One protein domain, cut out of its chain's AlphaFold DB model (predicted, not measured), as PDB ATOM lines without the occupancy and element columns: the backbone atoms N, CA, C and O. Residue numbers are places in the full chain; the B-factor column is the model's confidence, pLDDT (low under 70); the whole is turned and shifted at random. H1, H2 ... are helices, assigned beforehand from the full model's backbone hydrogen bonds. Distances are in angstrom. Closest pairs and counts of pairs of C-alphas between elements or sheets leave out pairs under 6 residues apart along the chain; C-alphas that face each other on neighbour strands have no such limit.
ATOM      1  N   LEU A 244       6.923 105.642 218.977       93.12
ATOM      2  CA  LEU A 244       8.043 105.950 218.090       93.12
ATOM      3  C   LEU A 244       8.534 104.711 217.341       93.12
ATOM      4  O   LEU A 244       8.846 104.813 216.159       93.12
ATOM      5  N   LYS A 245       8.572 103.536 217.981       92.94
ATOM      6  CA  LYS A 245       8.926 102.282 217.301       92.94
ATOM      7  C   LYS A 245       7.912 101.909 216.230       92.94
ATOM      8  O   LYS A 245       8.313 101.621 215.111       92.94
ATOM      9  N   LEU A 246       6.618 101.972 216.541       91.25
ATOM     10  CA  LEU A 246       5.565 101.714 215.555       91.25
ATOM     11  C   LEU A 246       5.625 102.710 214.389       91.25
ATOM     12  O   LEU A 246       5.426 102.325 213.239       91.25
ATOM     13  N   SER A 247       5.934 103.976 214.678       94.81
ATOM     14  CA  SER A 247       6.134 105.017 213.668       94.81
ATOM     15  C   SER A 247       7.353 104.734 212.786       94.81
ATOM     16  O   SER A 247       7.251 104.799 211.564       94.81
ATOM     17  N   VAL A 248       8.487 104.335 213.373       96.19
ATOM     18  CA  VAL A 248       9.684 103.928 212.619       96.19
ATOM     19  C   VAL A 248       9.387 102.710 211.748       96.19
ATOM     20  O   VAL A 248       9.654 102.768 210.554       96.19
ATOM     21  N   ASP A 249       8.756 101.667 212.285       91.81
ATOM     22  CA  ASP A 249       8.380 100.472 211.516       91.81
ATOM     23  C   ASP A 249       7.452 100.817 210.339       91.81
ATOM     24  O   ASP A 249       7.516 100.206 209.269       91.81
ATOM     25  N   HIS A 250       6.550 101.782 210.529       93.06
ATOM     26  CA  HIS A 250       5.685 102.280 209.465       93.06
ATOM     27  C   HIS A 250       6.484 103.031 208.395       93.06
ATOM     28  O   HIS A 250       6.368 102.705 207.214       93.06
ATOM     29  N   LEU A 251       7.346 103.966 208.801       95.12
ATOM     30  CA  LEU A 251       8.205 104.732 207.897       95.12
ATOM     31  C   LEU A 251       9.198 103.841 207.140       95.12
ATOM     32  O   LEU A 251       9.488 104.103 205.977       95.12
ATOM     33  N   GLU A 252       9.701 102.770 207.754       95.44
ATOM     34  CA  GLU A 252      10.563 101.793 207.085       95.44
ATOM     35  C   GLU A 252       9.813 101.028 205.995       95.44
ATOM     36  O   GLU A 252      10.334 100.874 204.892       95.44
ATOM     37  N   LYS A 253       8.560 100.629 206.249       94.81
ATOM     38  CA  LYS A 253       7.708 100.014 205.219       94.81
ATOM     39  C   LYS A 253       7.431 100.975 204.069       94.81
ATOM     40  O   LYS A 253       7.471 100.554 202.915       94.81
ATOM     41  N   GLU A 254       7.161 102.247 204.361       97.00
ATOM     42  CA  GLU A 254       6.970 103.265 203.324       97.00
ATOM     43  C   GLU A 254       8.259 103.496 202.526       97.00
ATOM     44  O   GLU A 254       8.231 103.470 201.294       97.00
ATOM     45  N   ARG A 255       9.408 103.632 203.199       96.44
ATOM     46  CA  ARG A 255      10.729 103.740 202.562       96.44
ATOM     47  C   ARG A 255      10.978 102.568 201.617       96.44
ATOM     48  O   ARG A 255      11.334 102.787 200.462       96.44
ATOM     49  N   ASP A 256      10.776 101.343 202.092       95.06
ATOM     50  CA  ASP A 256      11.023 100.128 201.315       95.06
ATOM     51  C   ASP A 256      10.054 100.012 200.135       95.06
ATOM     52  O   ASP A 256      10.447  99.610 199.040       95.06
ATOM     53  N   PHE A 257       8.802 100.436 200.320       96.94
ATOM     54  CA  PHE A 257       7.808 100.499 199.256       96.94
ATOM     55  C   PHE A 257       8.214 101.464 198.134       96.94
ATOM     56  O   PHE A 257       8.144 101.098 196.958       96.94
ATOM     57  N   TYR A 258       8.659 102.681 198.468       96.75
ATOM     58  CA  TYR A 258       9.130 103.640 197.463       96.75
ATOM     59  C   TYR A 258      10.437 103.184 196.813       96.75
ATOM     60  O   TYR A 258      10.575 103.279 195.594       96.75
ATOM     61  N   PHE A 259      11.361 102.624 197.595       95.88
ATOM     62  CA  PHE A 259      12.610 102.073 197.080       95.88
ATOM     63  C   PHE A 259      12.364 100.941 196.077       95.88
ATOM     64  O   PHE A 259      12.934 100.965 194.990       95.88
ATOM     65  N   ALA A 260      11.473  99.993 196.387       95.81
ATOM     66  CA  ALA A 260      11.128  98.898 195.482       95.81
ATOM     67  C   ALA A 260      10.575  99.415 194.144       95.81
ATOM     68  O   ALA A 260      11.026  98.985 193.087       95.81
ATOM     69  N   LYS A 261       9.672 100.406 194.174       96.12
ATOM     70  CA  LYS A 261       9.141 101.022 192.945       96.12
ATOM     71  C   LYS A 261      10.221 101.702 192.110       96.12
ATOM     72  O   LYS A 261      10.238 101.544 190.893       96.12
ATOM     73  N   LEU A 262      11.104 102.469 192.748       95.12
ATOM     74  CA  LEU A 262      12.207 103.140 192.058       95.12
ATOM     75  C   LEU A 262      13.202 102.125 191.484       95.12
ATOM     76  O   LEU A 262      13.684 102.311 190.370       95.12
ATOM     77  N   ARG A 263      13.443 101.017 192.194       95.31
ATOM     78  CA  ARG A 263      14.282  99.914 191.723       95.31
ATOM     79  C   ARG A 263      13.679  99.213 190.506       95.31
ATOM     80  O   ARG A 263      14.408  98.939 189.559       95.31
ATOM     81  N   ASP A 264      12.372  98.963 190.490       96.25
ATOM     82  CA  ASP A 264      11.691  98.386 189.323       96.25
ATOM     83  C   ASP A 264      11.812  99.302 188.091       96.25
ATOM     84  O   ASP A 264      12.108  98.833 186.990       96.25
ATOM     85  N   ILE A 265      11.650 100.621 188.280       93.56
ATOM     86  CA  ILE A 265      11.853 101.627 187.223       93.56
ATOM     87  C   ILE A 265      13.304 101.612 186.727       93.56
ATOM     88  O   ILE A 265      13.544 101.660 185.520       93.56
ATOM     89  N   GLU A 266      14.275 101.521 187.634       93.38
ATOM     90  CA  GLU A 266      15.694 101.445 187.289       93.38
ATOM     91  C   GLU A 266      16.005 100.209 186.433       93.38
ATOM     92  O   GLU A 266      16.660 100.330 185.399       93.38
ATOM     93  N   ILE A 267      15.506  99.034 186.836       93.62
ATOM     94  CA  ILE A 267      15.669  97.780 186.083       93.62
ATOM     95  C   ILE A 267      15.077  97.935 184.684       93.62
ATOM     96  O   ILE A 267      15.711  97.555 183.701       93.62
ATOM     97  N   LEU A 268      13.886  98.528 184.581       92.62
ATOM     98  CA  LEU A 268      13.248  98.776 183.293       92.62
ATOM     99  C   LEU A 268      14.109  99.687 182.401       92.62
ATOM    100  O   LEU A 268      14.264  99.409 181.214       92.62
ATOM    101  N   CYS A 269      14.732 100.724 182.965       90.56
ATOM    102  CA  CYS A 269      15.623 101.634 182.236       90.56
ATOM    103  C   CYS A 269      16.974 101.007 181.836       90.56
ATOM    104  O   CYS A 269      17.701 101.594 181.038       90.56
ATOM    105  N   GLN A 270      17.331  99.843 182.389       90.38
ATOM    106  CA  GLN A 270      18.532  99.071 182.036       90.38
ATOM    107  C   GLN A 270      18.268  98.037 180.928       90.38
ATOM    108  O   GLN A 270      19.171  97.292 180.552       90.38
ATOM    109  N   THR A 271      17.040  97.954 180.408       91.62
ATOM    110  CA  THR A 271      16.733  97.073 179.273       91.62
ATOM    111  C   THR A 271      17.347  97.619 177.975       91.62
ATOM    112  O   THR A 271      17.318  98.834 177.767       91.62
ATOM    113  N   PRO A 272      17.884  96.763 177.081       85.00
ATOM    114  CA  PRO A 272      18.559  97.199 175.851       85.00
ATOM    115  C   PRO A 272      17.704  98.101 174.949       85.00
ATOM    116  O   PRO A 272      18.224  98.947 174.227       85.00
ATOM    117  N   GLU A 273      16.385  97.927 174.990       86.75
ATOM    118  CA  GLU A 273      15.425  98.678 174.186       86.75
ATOM    119  C   GLU A 273      15.198 100.107 174.707       86.75
ATOM    120  O   GLU A 273      14.936 101.012 173.914       86.75
ATOM    121  N   LEU A 274      15.290 100.323 176.025       82.88
ATOM    122  CA  LEU A 274      15.066 101.626 176.665       82.88
ATOM    123  C   LEU A 274      16.362 102.345 177.045       82.88
ATOM    124  O   LEU A 274      16.350 103.569 177.145       82.88
ATOM    125  N   GLU A 275      17.471 101.627 177.232       84.19
ATOM    126  CA  GLU A 275      18.722 102.186 177.755       84.19
ATOM    127  C   GLU A 275      19.296 103.316 176.885       84.19
ATOM    128  O   GLU A 275      19.892 104.258 177.408       84.19
ATOM    129  N   HIS A 276      19.082 103.259 175.569       84.25
ATOM    130  CA  HIS A 276      19.552 104.280 174.631       84.25
ATOM    131  C   HIS A 276      18.667 105.533 174.580       84.25
ATOM    132  O   HIS A 276      19.057 106.529 173.971       84.25
ATOM    133  N   LEU A 277      17.480 105.506 175.194       88.38
ATOM    134  CA  LEU A 277      16.567 106.640 175.152       88.38
ATOM    135  C   LEU A 277      17.032 107.745 176.113       88.38
ATOM    136  O   LEU A 277      17.386 107.463 177.262       88.38
ATOM    137  N   PRO A 278      16.927 109.027 175.714       86.81
ATOM    138  CA  PRO A 278      17.304 110.158 176.567       86.81
ATOM    139  C   PRO A 278      16.520 110.184 177.886       86.81
ATOM    140  O   PRO A 278      17.017 110.655 178.906       86.81
ATOM    141  N   ILE A 279      15.307 109.620 177.889       87.62
ATOM    142  CA  ILE A 279      14.471 109.513 179.083       87.62
ATOM    143  C   ILE A 279      15.034 108.525 180.116       87.62
ATOM    144  O   ILE A 279      14.935 108.777 181.312       87.62
ATOM    145  N   ALA A 280      15.686 107.440 179.683       90.38
ATOM    146  CA  ALA A 280      16.322 106.484 180.587       90.38
ATOM    147  C   ALA A 280      17.569 107.090 181.250       90.38
ATOM    148  O   ALA A 280      17.798 106.888 182.443       90.38
ATOM    149  N   ALA A 281      18.338 107.893 180.508       89.06
ATOM    150  CA  ALA A 281      19.448 108.666 181.062       89.06
ATOM    151  C   ALA A 281      18.964 109.718 182.079       89.06
ATOM    152  O   ALA A 281      19.536 109.829 183.161       89.06
ATOM    153  N   ALA A 282      17.862 110.415 181.787       90.94
ATOM    154  CA  ALA A 282      17.247 111.369 182.709       90.94
ATOM    155  C   ALA A 282      16.770 110.711 184.018       90.94
ATOM    156  O   ALA A 282      16.999 111.250 185.100       90.94
ATOM    157  N   PHE A 283      16.176 109.514 183.954       91.88
ATOM    158  CA  PHE A 283      15.834 108.755 185.161       91.88
ATOM    159  C   PHE A 283      17.071 108.345 185.971       91.88
ATOM    160  O   PHE A 283      17.039 108.440 187.195       91.88
ATOM    161  N   LYS A 284      18.173 107.946 185.320       89.75
ATOM    162  CA  LYS A 284      19.438 107.617 186.006       89.75
ATOM    163  C   LYS A 284      20.025 108.833 186.742       89.75
ATOM    164  O   LYS A 284      20.496 108.668 187.863       89.75
ATOM    165  N   ILE A 285      19.935 110.040 186.170       90.31
ATOM    166  CA  ILE A 285      20.343 111.293 186.842       90.31
ATOM    167  C   ILE A 285      19.556 111.485 188.148       90.31
ATOM    168  O   ILE A 285      20.147 111.738 189.193       90.31
ATOM    169  N   ILE A 286      18.234 111.284 188.115       91.44
ATOM    170  CA  ILE A 286      17.378 111.411 189.306       91.44
ATOM    171  C   ILE A 286      17.695 110.325 190.345       91.44
ATOM    172  O   ILE A 286      17.781 110.620 191.535       91.44
ATOM    173  N   LEU A 287      17.855 109.070 189.915       91.25
ATOM    174  CA  LEU A 287      18.045 107.923 190.811       91.25
ATOM    175  C   LEU A 287      19.428 107.883 191.475       91.25
ATOM    176  O   LEU A 287      19.553 107.320 192.561       91.25
ATOM    177  N   TYR A 288      20.454 108.450 190.836       90.81
ATOM    178  CA  TYR A 288      21.839 108.422 191.323       90.81
ATOM    179  C   TYR A 288      22.322 109.755 191.901       90.81
ATOM    180  O   TYR A 288      23.502 109.880 192.237       90.81
ATOM    181  N   ALA A 289      21.437 110.742 192.040       90.06
ATOM    182  CA  ALA A 289      21.756 112.001 192.697       90.06
ATOM    183  C   ALA A 289      22.231 111.756 194.141       90.06
ATOM    184  O   ALA A 289      21.551 111.108 194.937       90.06
ATOM    185  N   ALA A 290      23.418 112.270 194.476       80.00
ATOM    186  CA  ALA A 290      24.041 112.055 195.783       80.00
ATOM    187  C   ALA A 290      23.388 112.884 196.902       80.00
ATOM    188  O   ALA A 290      23.381 112.458 198.056       80.00
ATOM    189  N   ASP A 291      22.810 114.038 196.557       77.00
ATOM    190  CA  ASP A 291      22.235 114.983 197.507       77.00
ATOM    191  C   ASP A 291      20.739 115.193 197.257       77.00
ATOM    192  O   ASP A 291      20.322 115.735 196.237       77.00
ATOM    193  N   ALA A 292      19.909 114.878 198.256       68.38
ATOM    194  CA  ALA A 292      18.456 115.092 198.215       68.38
ATOM    195  C   ALA A 292      18.029 116.581 198.134       68.38
ATOM    196  O   ALA A 292      16.837 116.879 198.093       68.38
ATOM    197  N   LYS A 293      18.988 117.520 198.178       60.81
ATOM    198  CA  LYS A 293      18.763 118.976 198.156       60.81
ATOM    199  C   LYS A 293      19.098 119.634 196.818       60.81
ATOM    200  O   LYS A 293      18.678 120.771 196.610       60.81
ATOM    201  N   GLU A 294      19.834 118.963 195.935       62.72
ATOM    202  CA  GLU A 294      20.023 119.452 194.571       62.72
ATOM    203  C   GLU A 294      18.824 119.054 193.714       62.72
ATOM    204  O   GLU A 294      18.240 117.980 193.868       62.72
ATOM    205  N   SER A 295      18.412 119.955 192.823       78.94
ATOM    206  CA  SER A 295      17.265 119.742 191.943       78.94
ATOM    207  C   SER A 295      17.644 118.786 190.807       78.94
ATOM    208  O   SER A 295      17.675 119.179 189.643       78.94
ATOM    209  N   ALA A 296      17.917 117.520 191.135       84.94
ATOM    210  CA  ALA A 296      18.212 116.456 190.170       84.94
ATOM    211  C   ALA A 296      17.108 116.326 189.104       84.94
ATOM    212  O   ALA A 296      17.354 115.950 187.960       84.94
ATOM    213  N   LEU A 297      15.879 116.715 189.463       87.00
ATOM    214  CA  LEU A 297      14.765 116.834 188.529       87.00
ATOM    215  C   LEU A 297      14.989 117.929 187.472       87.00
ATOM    216  O   LEU A 297      14.677 117.701 186.307       87.00
ATOM    217  N   ALA A 298      15.519 119.095 187.850       88.12
ATOM    218  CA  ALA A 298      15.810 120.169 186.900       88.12
ATOM    219  C   ALA A 298      16.946 119.779 185.944       88.12
ATOM    220  O   ALA A 298      16.829 120.011 184.745       88.12
ATOM    221  N   GLU A 299      17.989 119.114 186.449       87.31
ATOM    222  CA  GLU A 299      19.085 118.595 185.620       87.31
ATOM    223  C   GLU A 299      18.584 117.548 184.612       87.31
ATOM    224  O   GLU A 299      18.879 117.619 183.419       87.31
ATOM    225  N   ALA A 300      17.744 116.613 185.062       88.81
ATOM    226  CA  ALA A 300      17.131 115.616 184.194       88.81
ATOM    227  C   ALA A 300      16.221 116.246 183.117       88.81
ATOM    228  O   ALA A 300      16.213 115.801 181.967       88.81
ATOM    229  N   GLN A 301      15.472 117.298 183.462       88.62
ATOM    230  CA  GLN A 301      14.633 118.047 182.518       88.62
ATOM    231  C   GLN A 301      15.463 118.830 181.493       88.62
ATOM    232  O   GLN A 301      15.113 118.860 180.308       88.62
ATOM    233  N   GLU A 302      16.567 119.440 181.920       89.38
ATOM    234  CA  GLU A 302      17.505 120.129 181.035       89.38
ATOM    235  C   GLU A 302      18.170 119.146 180.065       89.38
ATOM    236  O   GLU A 302      18.236 119.418 178.866       89.38
ATOM    237  N   TYR A 303      18.563 117.962 180.547       87.88
ATOM    238  CA  TYR A 303      19.134 116.901 179.718       87.88
ATOM    239  C   TYR A 303      18.184 116.473 178.588       87.88
ATOM    240  O   TYR A 303      18.586 116.412 177.423       87.88
ATOM    241  N   ILE A 304      16.903 116.246 178.905       88.62
ATOM    242  CA  ILE A 304      15.878 115.920 177.898       88.62
ATOM    243  C   ILE A 304      15.695 117.079 176.909       88.62
ATOM    244  O   ILE A 304      15.639 116.853 175.701       88.62
ATOM    245  N   SER A 305      15.622 118.315 177.408       88.12
ATOM    246  CA  SER A 305      15.421 119.509 176.573       88.12
ATOM    247  C   SER A 305      16.584 119.733 175.604       88.12
ATOM    248  O   SER A 305      16.370 120.074 174.443       88.12
ATOM    249  N   LYS A 306      17.819 119.483 176.050       87.12
ATOM    250  CA  LYS A 306      19.021 119.569 175.219       87.12
ATOM    251  C   LYS A 306      19.024 118.517 174.109       87.12
ATOM    252  O   LYS A 306      19.274 118.860 172.961       87.12
ATOM    253  N   TYR A 307      18.677 117.271 174.430       83.75
ATOM    254  CA  TYR A 307      18.600 116.194 173.440       83.75
ATOM    255  C   TYR A 307      17.513 116.443 172.377       83.75
ATOM    256  O   TYR A 307      17.717 116.166 171.199       83.75
ATOM    257  N   MET A 308      16.367 117.009 172.777       77.00
ATOM    258  CA  MET A 308      15.289 117.391 171.851       77.00
ATOM    259  C   MET A 308      15.687 118.547 170.919       77.00
ATOM    260  O   MET A 308      15.257 118.572 169.768       77.00
ATOM    261  N   ASN A 309      16.518 119.481 171.394       74.50
ATOM    262  CA  ASN A 309      17.005 120.600 170.587       74.50
ATOM    263  C   ASN A 309      18.128 120.189 169.619       74.50
ATOM    264  O   ASN A 309      18.103 120.626 168.473       74.50
ATOM    265  N   ASP A 310      19.056 119.317 170.031       63.06
ATOM    266  CA  ASP A 310      20.129 118.824 169.149       63.06
ATOM    267  C   ASP A 310      19.572 117.992 167.974       63.06
ATOM    268  O   ASP A 310      20.076 118.093 166.855       63.06
ATOM    269  N   GLY A 311      18.477 117.248 168.184       56.12
ATOM    270  CA  GLY A 311      17.793 116.487 167.127       56.12
ATOM    271  C   GLY A 311      17.013 117.330 166.104       56.12
ATOM    272  O   GLY A 311      16.638 116.813 165.054       56.12
ATOM    273  N   ALA A 312      16.772 118.619 166.373       51.25
ATOM    274  CA  ALA A 312      16.083 119.528 165.448       51.25
ATOM    275  C   ALA A 312      17.037 120.220 164.455       51.25
ATOM    276  O   ALA A 312      16.597 120.722 163.422       51.25
TER     277      ALA A 312
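What this domain is: This is residues 244 to 312 of the 320 residues of an uncharacterized protein of Tetracentron sinense (UniProt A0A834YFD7). Three helices zigzag in one flat, open row: the short H2 sits in the middle, with the last part of the long H1 packed on one side of it and H3 on the other. Residues 244 to 261 of H1 stick out as a straight arm, which makes much of the length. The printed part has 69 residues with three named helices, in the order H1, H2, H3, and no named strand; the class is all helix. The whole is loose, with a radius of gyration of the C-alphas of 15.6 A, and spans 55 by 28 by 15 A, only just flat.

How they stand to each other: H1, residues 244 to 269, touches H2, residues 278 to 287, with its residues 262 to 269 alone. The closest C-alphas of this helical hairpin are those of Cys 269 and Ala 280, 5.2 A apart. The two run opposite ways at a shallow tilt of 23 degrees. H2 also touches H3, residues 296 to 310, in a second helical hairpin. Here the closest C-alphas, those of Ala 282 and Ala 300, are 4.5 A apart, and the helices run opposite ways at a shallow tilt of 15 degrees. H1 and H3 are apart. In H1, H2 and H3 every O i to N i+4 pair is within hydrogen-bond range.

Where its parts are: H1 begins at C-alpha 244, (8.043, 105.950, 218.090), and measures 36.9 A from first to last C-alpha. H2 measures 14.4 A and begins at C-alpha 278, (17.304, 110.158, 176.567). H3 measures 21.2 A and ends at C-alpha 310, (20.129, 118.824, 169.149).

The domain as a whole: The two C-alphas farthest apart, those of Lys 245 and Ala 312, are 55.1 A apart. The printed part has no cut. The links H1 to H2 and H2 to H3 are short, with 8 residues each. The mean pLDDT of the printed part is 87.4; residues 292 to 294 and 310 to 312 are under 70.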